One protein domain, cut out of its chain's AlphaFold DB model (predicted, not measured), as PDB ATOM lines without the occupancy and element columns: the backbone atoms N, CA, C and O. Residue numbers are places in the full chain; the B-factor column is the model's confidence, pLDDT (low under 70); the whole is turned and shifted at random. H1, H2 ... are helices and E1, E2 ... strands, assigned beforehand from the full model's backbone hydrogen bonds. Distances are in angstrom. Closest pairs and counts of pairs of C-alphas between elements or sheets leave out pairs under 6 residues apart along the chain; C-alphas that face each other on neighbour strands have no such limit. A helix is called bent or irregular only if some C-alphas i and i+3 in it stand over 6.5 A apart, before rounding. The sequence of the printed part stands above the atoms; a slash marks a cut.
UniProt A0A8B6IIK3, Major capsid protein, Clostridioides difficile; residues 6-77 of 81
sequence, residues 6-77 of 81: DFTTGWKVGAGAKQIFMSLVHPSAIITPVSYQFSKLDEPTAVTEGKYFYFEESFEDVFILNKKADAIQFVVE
ATOM      1  N   ASP A   6     146.112 113.099 139.100       96.06
ATOM      2  CA  ASP A   6     147.512 113.422 138.805       96.06
ATOM      3  C   ASP A   6     147.691 113.510 137.282       96.06
ATOM      4  O   ASP A   6     147.324 112.580 136.553       96.06
ATOM      5  N   PHE A   7     148.246 114.637 136.833       96.50
ATOM      6  CA  PHE A   7     148.457 114.977 135.427       96.50
ATOM      7  C   PHE A   7     149.936 114.975 135.000       96.50
ATOM      8  O   PHE A   7     150.271 115.434 133.912       96.50
ATOM      9  N   THR A   8     150.845 114.455 135.834       96.50
ATOM     10  CA  THR A   8     152.293 114.398 135.542       96.50
ATOM     11  C   THR A   8     152.603 113.559 134.300       96.50
ATOM     12  O   THR A   8     153.545 113.834 133.561       96.50
ATOM     13  N   THR A   9     151.823 112.503 134.054       94.31
ATOM     14  CA  THR A   9     151.935 111.672 132.848       94.31
ATOM     15  C   THR A   9     150.550 111.181 132.449       94.31
ATOM     16  O   THR A   9     150.037 110.220 133.021       94.31
ATOM     17  N   GLY A  10     149.932 111.856 131.476       94.31
ATOM     18  CA  GLY A  10     148.541 111.599 131.097       94.31
ATOM     19  C   GLY A  10     147.574 112.019 132.204       94.31
ATOM     20  O   GLY A  10     147.786 113.039 132.850       94.31
ATOM     21  N   TRP A  11     146.517 111.240 132.427       93.69
ATOM     22  CA  TRP A  11     145.595 111.442 133.544       93.69
ATOM     23  C   TRP A  11     145.448 110.139 134.329       93.69
ATOM     24  O   TRP A  11     145.188 109.079 133.760       93.69
ATOM     25  N   LYS A  12     145.612 110.203 135.652       96.00
ATOM     26  CA  LYS A  12     145.356 109.071 136.557       96.00
ATOM     27  C   LYS A  12     144.685 109.548 137.839       96.00
ATOM     28  O   LYS A  12     144.817 110.706 138.226       96.00
ATOM     29  N   VAL A  13     143.953 108.655 138.502       96.81
ATOM     30  CA  VAL A  13     143.328 108.960 139.798       96.81
ATOM     31  C   VAL A  13     144.422 109.270 140.821       96.81
ATOM     32  O   VAL A  13     145.377 108.506 140.960       96.81
ATOM     33  N   GLY A  14     144.292 110.404 141.512       96.38
ATOM     34  CA  GLY A  14     145.258 110.822 142.526       96.38
ATOM     35  C   GLY A  14     145.205 109.937 143.774       96.38
ATOM     36  O   GLY A  14     144.163 109.367 144.110       96.38
ATOM     37  N   ALA A  15     146.323 109.842 144.494       94.56
ATOM     38  CA  ALA A  15     146.344 109.176 145.793       94.56
ATOM     39  C   ALA A  15     145.362 109.864 146.763       94.56
ATOM     40  O   ALA A  15     145.330 111.090 146.854       94.56
ATOM     41  N   GLY A  16     144.539 109.078 147.464       92.81
ATOM     42  CA  GLY A  16     143.529 109.595 148.398       92.81
ATOM     43  C   GLY A  16     142.295 110.232 147.742       92.81
ATOM     44  O   GLY A  16     141.473 110.822 148.441       92.81
ATOM     45  N   ALA A  17     142.140 110.126 146.418       96.06
ATOM     46  CA  ALA A  17     140.981 110.676 145.732       96.06
ATOM     47  C   ALA A  17     139.690 109.935 146.116       96.06
ATOM     48  O   ALA A  17     139.583 108.714 145.985       96.06
ATOM     49  N   LYS A  18     138.682 110.696 146.537       95.94
ATOM     50  CA  LYS A  18     137.375 110.183 146.954       95.94
ATOM     51  C   LYS A  18     136.402 110.158 145.783       95.94
ATOM     52  O   LYS A  18     136.538 110.933 144.828       95.94
ATOM     53  N   GLN A  19     135.417 109.265 145.834       96.62
ATOM     54  CA  GLN A  19     134.325 109.275 144.864       96.62
ATOM     55  C   GLN A  19     133.426 110.502 145.057       96.62
ATOM     56  O   GLN A  19     133.023 110.805 146.172       96.62
ATOM     57  N   ILE A  20     133.072 111.182 143.964       95.94
ATOM     58  CA  ILE A  20     131.989 112.175 143.942       95.94
ATOM     59  C   ILE A  20     130.725 111.469 143.447       95.94
ATOM     60  O   ILE A  20     130.732 110.893 142.353       95.94
ATOM     61  N   PHE A  21     129.660 111.504 144.244       95.25
ATOM     62  CA  PHE A  21     128.354 110.931 143.907       95.25
ATOM     63  C   PHE A  21     127.439 111.941 143.220       95.25
ATOM     64  O   PHE A  21     126.702 111.579 142.309       95.25
ATOM     65  N   MET A  22     127.501 113.205 143.640       93.88
ATOM     66  CA  MET A  22     126.648 114.271 143.123       93.88
ATOM     67  C   MET A  22     127.376 115.613 143.175       93.88
ATOM     68  O   MET A  22     128.203 115.840 144.057       93.88
ATOM     69  N   SER A  23     127.041 116.504 142.242       93.06
ATOM     70  CA  SER A  23     127.391 117.922 142.282       93.06
ATOM     71  C   SER A  23     126.113 118.753 142.221       93.06
ATOM     72  O   SER A  23     125.227 118.459 141.418       93.06
ATOM     73  N   LEU A  24     126.016 119.767 143.076       93.88
ATOM     74  CA  LEU A  24     124.968 120.777 143.051       93.88
ATOM     75  C   LEU A  24     125.612 122.117 142.711       93.88
ATOM     76  O   LEU A  24     126.479 122.591 143.440       93.88
ATOM     77  N   VAL A  25     125.188 122.715 141.602       93.75
ATOM     78  CA  VAL A  25     125.746 123.964 141.077       93.75
ATOM     79  C   VAL A  25     124.652 125.018 141.084       93.75
ATOM     80  O   VAL A  25     123.630 124.859 140.415       93.75
ATOM     81  N   HIS A  26     124.851 126.109 141.820       95.19
ATOM     82  CA  HIS A  26     123.949 127.250 141.727       95.19
ATOM     83  C   HIS A  26     124.153 127.971 140.376       95.19
ATOM     84  O   HIS A  26     125.292 128.318 140.055       95.19
ATOM     85  N   PRO A  27     123.094 128.289 139.602       92.06
ATOM     86  CA  PRO A  27     123.235 128.888 138.268       92.06
ATOM     87  C   PRO A  27     124.040 130.191 138.240       92.06
ATOM     88  O   PRO A  27     124.716 130.491 137.265       92.06
ATOM     89  N   SER A  28     124.028 130.961 139.333       93.19
ATOM     90  CA  SER A  28     124.793 132.212 139.416       93.19
ATOM     91  C   SER A  28     126.318 132.033 139.476       93.19
ATOM     92  O   SER A  28     127.022 133.045 139.408       93.19
ATOM     93  N   ALA A  29     126.818 130.802 139.648       94.12
ATOM     94  CA  ALA A  29     128.241 130.464 139.710       94.12
ATOM     95  C   ALA A  29     128.822 129.951 138.389       94.12
ATOM     96  O   ALA A  29     130.038 129.769 138.302       94.12
ATOM     97  N   ILE A  30     127.984 129.763 137.369       93.19
ATOM     98  CA  ILE A  30     128.414 129.356 136.035       93.19
ATOM     99  C   ILE A  30     128.087 130.428 135.000       93.19
ATOM    100  O   ILE A  30     127.166 131.225 135.172       93.19
ATOM    101  N   ILE A  31     128.858 130.444 133.919       92.31
ATOM    102  CA  ILE A  31     128.558 131.191 132.700       92.31
ATOM    103  C   ILE A  31     128.653 130.212 131.538       92.31
ATOM    104  O   ILE A  31     129.627 129.469 131.436       92.31
ATOM    105  N   THR A  32     127.652 130.244 130.666       90.94
ATOM    106  CA  THR A  32     127.566 129.389 129.480       90.94
ATOM    107  C   THR A  32     127.664 130.250 128.219       90.94
ATOM    108  O   THR A  32     126.632 130.605 127.640       90.94
ATOM    109  N   PRO A  33     128.866 130.728 127.842       90.50
ATOM    110  CA  PRO A  33     129.011 131.525 126.637       90.50
ATOM    111  C   PRO A  33     128.746 130.662 125.402       90.50
ATOM    112  O   PRO A  33     129.146 129.501 125.333       90.50
ATOM    113  N   VAL A  34     128.112 131.284 124.415       91.94
ATOM    114  CA  VAL A  34     127.897 130.715 123.086       91.94
ATOM    115  C   VAL A  34     128.648 131.587 122.091       91.94
ATOM    116  O   VAL A  34     128.481 132.810 122.084       91.94
ATOM    117  N   SER A  35     129.494 130.973 121.272       90.94
ATOM    118  CA  SER A  35     130.213 131.635 120.188       90.94
ATOM    119  C   SER A  35     129.723 131.087 118.857       90.94
ATOM    120  O   SER A  35     129.816 129.891 118.609       90.94
ATOM    121  N   TYR A  36     129.203 131.959 117.999       92.19
ATOM    122  CA  TYR A  36     128.759 131.574 116.663       92.19
ATOM    123  C   TYR A  36     129.914 131.685 115.679       92.19
ATOM    124  O   TYR A  36     130.475 132.767 115.497       92.19
ATOM    125  N   GLN A  37     130.229 130.576 115.015       92.94
ATOM    126  CA  GLN A  37     131.139 130.556 113.877       92.94
ATOM    127  C   GLN A  37     130.446 131.093 112.623       92.94
ATOM    128  O   GLN A  37     131.017 131.891 111.878       92.94
ATOM    129  N   PHE A  38     129.187 130.709 112.411       92.12
ATOM    130  CA  PHE A  38     128.298 131.373 111.464       92.12
ATOM    131  C   PHE A  38     126.832 131.178 111.859       92.12
ATOM    132  O   PHE A  38     126.471 130.214 112.526       92.12
ATOM    133  N   SER A  39     125.991 132.102 111.407       95.19
ATOM    134  CA  SER A  39     124.533 132.023 111.477       95.19
ATOM    135  C   SER A  39     123.988 132.755 110.253       95.19
ATOM    136  O   SER A  39     124.266 133.945 110.066       95.19
ATOM    137  N   LYS A  40     123.341 132.025 109.338       95.12
ATOM    138  CA  LYS A  40     122.899 132.547 108.037       95.12
ATOM    139  C   LYS A  40     121.558 131.963 107.612       95.12
ATOM    140  O   LYS A  40     121.100 130.940 108.116       95.12
ATOM    141  N   LEU A  41     120.945 132.667 106.665       96.56
ATOM    142  CA  LEU A  41     119.726 132.261 105.982       96.56
ATOM    143  C   LEU A  41     120.026 132.125 104.492       96.56
ATOM    144  O   LEU A  41     120.536 133.071 103.891       96.56
ATOM    145  N   ASP A  42     119.672 130.983 103.917       95.81
ATOM    146  CA  ASP A  42     119.629 130.802 102.467       95.81
ATOM    147  C   ASP A  42     118.243 131.179 101.939       95.81
ATOM    148  O   ASP A  42     117.222 131.043 102.631       95.81
ATOM    149  N   GLU A  43     118.217 131.671 100.702       96.88
ATOM    150  CA  GLU A  43     116.989 132.077 100.026       96.88
ATOM    151  C   GLU A  43     116.013 130.898  99.845       96.88
ATOM    152  O   GLU A  43     116.425 129.737  99.762       96.88
ATOM    153  N   PRO A  44     114.701 131.177  99.753       96.81
ATOM    154  CA  PRO A  44     113.687 130.174  99.468       96.81
ATOM    155  C   PRO A  44     113.985 129.316  98.236       96.81
ATOM    156  O   PRO A  44     114.208 129.829  97.141       96.81
ATOM    157  N   THR A  45     113.883 127.995  98.383       94.75
ATOM    158  CA  THR A  45     114.004 127.047  97.268       94.75
ATOM    159  C   THR A  45     112.807 126.099  97.228       94.75
ATOM    160  O   THR A  45     112.041 125.992  98.185       94.75
ATOM    161  N   ALA A  46     112.644 125.361  96.127       96.00
ATOM    162  CA  ALA A  46     111.632 124.306  96.052       96.00
ATOM    163  C   ALA A  46     111.860 123.202  97.107       96.00
ATOM    164  O   ALA A  46     110.894 122.641  97.616       96.00
ATOM    165  N   VAL A  47     113.121 122.931  97.474       93.62
ATOM    166  CA  VAL A  47     113.493 121.931  98.495       93.62
ATOM    167  C   VAL A  47     112.994 122.339  99.879       93.62
ATOM    168  O   VAL A  47     112.601 121.492 100.673       93.62
ATOM    169  N   THR A  48     112.972 123.640 100.159       94.19
ATOM    170  CA  THR A  48     112.501 124.201 101.429       94.19
ATOM    171  C   THR A  48     111.032 124.626 101.366       94.19
ATOM    172  O   THR A  48     110.564 125.337 102.252       94.19
ATOM    173  N   GLU A  49     110.293 124.223 100.323       95.50
ATOM    174  CA  GLU A  49     108.894 124.613 100.071       95.50
ATOM    175  C   GLU A  49     108.682 126.139 100.054       95.50
ATOM    176  O   GLU A  49     107.669 126.653 100.530       95.50
ATOM    177  N   GLY A  50     109.660 126.889  99.546       95.06
ATOM    178  CA  GLY A  50     109.600 128.348  99.514       95.06
ATOM    179  C   GLY A  50     109.843 129.023 100.872       95.06
ATOM    180  O   GLY A  50     109.565 130.214 101.014       95.06
ATOM    181  N   LYS A  51     110.373 128.307 101.870       95.94
ATOM    182  CA  LYS A  51     110.775 128.871 103.171       95.94
ATOM    183  C   LYS A  51     112.263 129.219 103.171       95.94
ATOM    184  O   LYS A  51     113.058 128.547 102.516       95.94
ATOM    185  N   TYR A  52     112.642 130.231 103.947       96.25
ATOM    186  CA  TYR A  52     114.051 130.497 104.240       96.25
ATOM    187  C   TYR A  52     114.654 129.347 105.043       96.25
ATOM    188  O   TYR A  52     113.999 128.803 105.938       96.25
ATOM    189  N   PHE A  53     115.900 129.000 104.738       94.94
ATOM    190  CA  PHE A  53     116.611 127.936 105.436       94.94
ATOM    191  C   PHE A  53     117.642 128.521 106.391       94.94
ATOM    192  O   PHE A  53     118.567 129.197 105.954       94.94
ATOM    193  N   TYR A  54     117.464 128.271 107.689       94.81
ATOM    194  CA  TYR A  54     118.392 128.699 108.730       94.81
ATOM    195  C   TYR A  54     119.450 127.632 108.984       94.81
ATOM    196  O   TYR A  54     119.115 126.466 109.192       94.81
ATOM    197  N   PHE A  55     120.712 128.045 109.012       93.94
ATOM    198  CA  PHE A  55     121.825 127.180 109.362       93.94
ATOM    199  C   PHE A  55     122.859 127.954 110.171       93.94
ATOM    200  O   PHE A  55     123.159 129.125 109.913       93.94
ATOM    201  N   GLU A  56     123.411 127.266 111.160       94.88
ATOM    202  CA  GLU A  56     124.380 127.816 112.090       94.88
ATOM    203  C   GLU A  56     125.429 126.774 112.470       94.88
ATOM    204  O   GLU A  56     125.200 125.568 112.383       94.88
ATOM    205  N   GLU A  57     126.573 127.274 112.918       94.62
ATOM    206  CA  GLU A  57     127.587 126.513 113.634       94.62
ATOM    207  C   GLU A  57     127.978 127.336 114.860       94.62
ATOM    208  O   GLU A  57     128.380 128.500 114.739       94.62
ATOM    209  N   SER A  58     127.829 126.745 116.043       93.94
ATOM    210  CA  SER A  58     128.145 127.371 117.322       93.94
ATOM    211  C   SER A  58     129.054 126.480 118.168       93.94
ATOM    212  O   SER A  58     129.046 125.252 118.073       93.94
ATOM    213  N   PHE A  59     129.846 127.134 119.014       92.44
ATOM    214  CA  PHE A  59     130.640 126.527 120.068       92.44
ATOM    215  C   PHE A  59     130.090 126.980 121.415       92.44
ATOM    216  O   PHE A  59     129.934 128.178 121.667       92.44
ATOM    217  N   GLU A  60     129.821 126.016 122.281       92.19
ATOM    218  CA  GLU A  60     129.251 126.237 123.604       92.19
ATOM    219  C   GLU A  60     130.151 125.582 124.647       92.19
ATOM    220  O   GLU A  60     130.669 124.486 124.430       92.19
ATOM    221  N   ASP A  61     130.347 126.255 125.777       93.25
ATOM    222  CA  ASP A  61     131.097 125.713 126.909       93.25
ATOM    223  C   ASP A  61     130.508 126.229 128.232       93.25
ATOM    224  O   ASP A  61     129.665 127.130 128.248       93.25
ATOM    225  N   VAL A  62     130.937 125.660 129.358       90.56
ATOM    226  CA  VAL A  62     130.502 126.030 130.707       90.56
ATOM    227  C   VAL A  62     131.713 126.396 131.555       90.56
ATOM    228  O   VAL A  62     132.534 125.552 131.909       90.56
ATOM    229  N   PHE A  63     131.781 127.659 131.968       90.75
ATOM    230  CA  PHE A  63     132.840 128.165 132.836       90.75
ATOM    231  C   PHE A  63     132.338 128.374 134.259       90.75
ATOM    232  O   PHE A  63     131.246 128.896 134.482       90.75
ATOM    233  N   ILE A  64     133.180 128.029 135.234       92.62
ATOM    234  CA  ILE A  64     132.949 128.341 136.645       92.62
ATOM    235  C   ILE A  64     133.528 129.722 136.950       92.62
ATOM    236  O   ILE A  64     134.677 130.031 136.632       92.62
ATOM    237  N   LEU A  65     132.746 130.551 137.634       90.81
ATOM    238  CA  LEU A  65     133.239 131.793 138.207       90.81
ATOM    239  C   LEU A  65     134.008 131.486 139.492       90.81
ATOM    240  O   LEU A  65     133.399 131.227 140.526       90.81
ATOM    241  N   ASN A  66     135.339 131.586 139.456       91.06
ATOM    242  CA  ASN A  66     136.201 131.264 140.606       91.06
ATOM    243  C   ASN A  66     135.783 131.975 141.906       91.06
ATOM    244  O   ASN A  66     135.810 131.380 142.977       91.06
ATOM    245  N   LYS A  67     135.326 133.235 141.821       94.25
ATOM    246  CA  LYS A  67     134.837 134.011 142.980       94.25
ATOM    247  C   LYS A  67     133.484 133.540 143.539       94.25
ATOM    248  O   LYS A  67     133.001 134.113 144.507       94.25
ATOM    249  N   LYS A  68     132.847 132.558 142.905       93.81
ATOM    250  CA  LYS A  68     131.557 131.974 143.287       93.81
ATOM    251  C   LYS A  68     131.627 130.453 143.429       93.81
ATOM    252  O   LYS A  68     130.587 129.801 143.439       93.81
ATOM    253  N   ALA A  69     132.834 129.896 143.551       91.38
ATOM    254  CA  ALA A  69     133.035 128.461 143.731       91.38
ATOM    255  C   ALA A  69     132.268 127.910 144.949       91.38
ATOM    256  O   ALA A  69     131.775 126.790 144.891       91.38
ATOM    257  N   ASP A  70     132.070 128.725 145.992       94.69
ATOM    258  CA  ASP A  70     131.308 128.357 147.197       94.69
ATOM    259  C   ASP A  70     129.828 128.032 146.927       94.69
ATOM    260  O   ASP A  70     129.176 127.384 147.743       94.69
ATOM    261  N   ALA A  71     129.278 128.448 145.780       95.56
ATOM    262  CA  ALA A  71     127.921 128.088 145.367       95.56
ATOM    263  C   ALA A  71     127.863 126.749 144.599       95.56
ATOM    264  O   ALA A  71     126.848 126.431 143.972       95.56
ATOM    265  N   ILE A  72     128.955 125.979 144.630       94.56
ATOM    266  CA  ILE A  72     129.069 124.624 144.098       94.56
ATOM    267  C   ILE A  72     129.372 123.680 145.258       94.56
ATOM    268  O   ILE A  72     130.348 123.855 145.984       94.56
ATOM    269  N   GLN A  73     128.552 122.650 145.418       94.38
ATOM    270  CA  GLN A  73     128.732 121.633 146.449       94.38
ATOM    271  C   GLN A  73     128.826 120.243 145.837       94.38
ATOM    272  O   GLN A  73     128.243 119.958 144.791       94.38
ATOM    273  N   PHE A  74     129.560 119.361 146.510       93.81
ATOM    274  CA  PHE A  74     129.747 117.979 146.090       93.81
ATOM    275  C   PHE A  74     129.364 117.032 147.220       93.81
ATOM    276  O   PHE A  74     129.792 117.207 148.359       93.81
ATOM    277  N   VAL A  75     128.612 115.987 146.885       95.00
ATOM    278  CA  VAL A  75     128.434 114.832 147.764       95.00
ATOM    279  C   VAL A  75     129.592 113.885 147.490       95.00
ATOM    280  O   VAL A  75     129.711 113.336 146.391       95.00
ATOM    281  N   VAL A  76     130.465 113.728 148.478       95.75
ATOM    282  CA  VAL A  76     131.710 112.965 148.369       95.75
ATOM    283  C   VAL A  76     131.634 111.731 149.266       95.75
ATOM    284  O   VAL A  76     131.011 111.746 150.320       95.75
ATOM    285  N   GLU A  77     132.281 110.648 148.866       94.69
ATOM    286  CA  GLU A  77     132.480 109.458 149.687       94.69
ATOM    287  C   GLU A  77     133.054 109.792 151.070       94.69
ATOM    288  O   GLU A  77     134.061 110.492 151.207       94.69
TER     289      GLU A  77
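This is residues 6 to 77 of the 81 residues of the protein "Major capsid protein" of Clostridioides difficile (UniProt A0A8B6IIK3). A long, bent two-stranded hairpin, E2 and E3, runs off from a smaller two-stranded ladder, E1 and E4, which has the short helix H1 at one end. A tail at the start of the printed part reaches beyond the other end of that ladder, and its residues 7 to 13 stick out free. The 72 printed residues hold four named strands and one named helix, in the order E1, E2, E3, H1, E4, and each of the two sheets is an antiparallel pair. The class is mostly strand, though only 34 residues, under half, are in named elements. The whole is extended, with a radius of gyration of the C-alphas of 21.4 A and spans of 63 by 32 by 21 A.

E1, residues 20 to 25, is the antiparallel neighbour of E4, residues 72 to 76, at 165 degrees between their directions. The C-alphas of Ile 20 and Val 76, which face each other, are 4.5 A apart, and N 21 and O 75 are within hydrogen-bond range at 2.8 A. E2, residues 34 to 42, and E3, residues 53 to 60, form a hairpin at 171 degrees. Their facing C-alphas 36 and 58 are 4.3 A apart; N 35 and O 59, at 2.9 A, and N 55 and O 40, at 3.1 A, are within hydrogen-bond range. E2 bends by 63 degrees at residue 37. Between the two sheets, residues 30 to 31 pair antiparallel with residues 63 to 64. H1, residues 66 to 71, comes closest to E1 with the C-alphas of Ala 71 and Val 25, 6.3 A apart. In H1, 0 of 2 O i to N i+4 pairs are within hydrogen-bond range, against 2 of 3 O i to N i+3 pairs. E1 and E4 are each apart from both E2 and E3, and H1 is apart from E2.

E1 begins at C-alpha 20, (131.989, 112.175, 143.942). E2 and E3 are each 22.2 A from first to last C-alpha, E1 is 13.6 A and E4 12.7 A. E2 ends at C-alpha 42, (119.629, 130.802, 102.467). H1, 10.1 A long, is irregular, with C-alphas 67 and 70 at 7.9 A. E4 ends at C-alpha 76, (131.710, 112.965, 148.369).

The C-alphas of Gly 16 and Ala 46, the two farthest apart, are 63.0 A from each other. The printed part runs from 6 to 77 with no cut. The links from E3 to H1 and from H1 to E4 are tight, those from E1 to E2 and from E2 to E3 short, and no link is long. Residues 6 to 19 hold no named element. The mean pLDDT of the printed part is 94.2, and no printed residue is under 70.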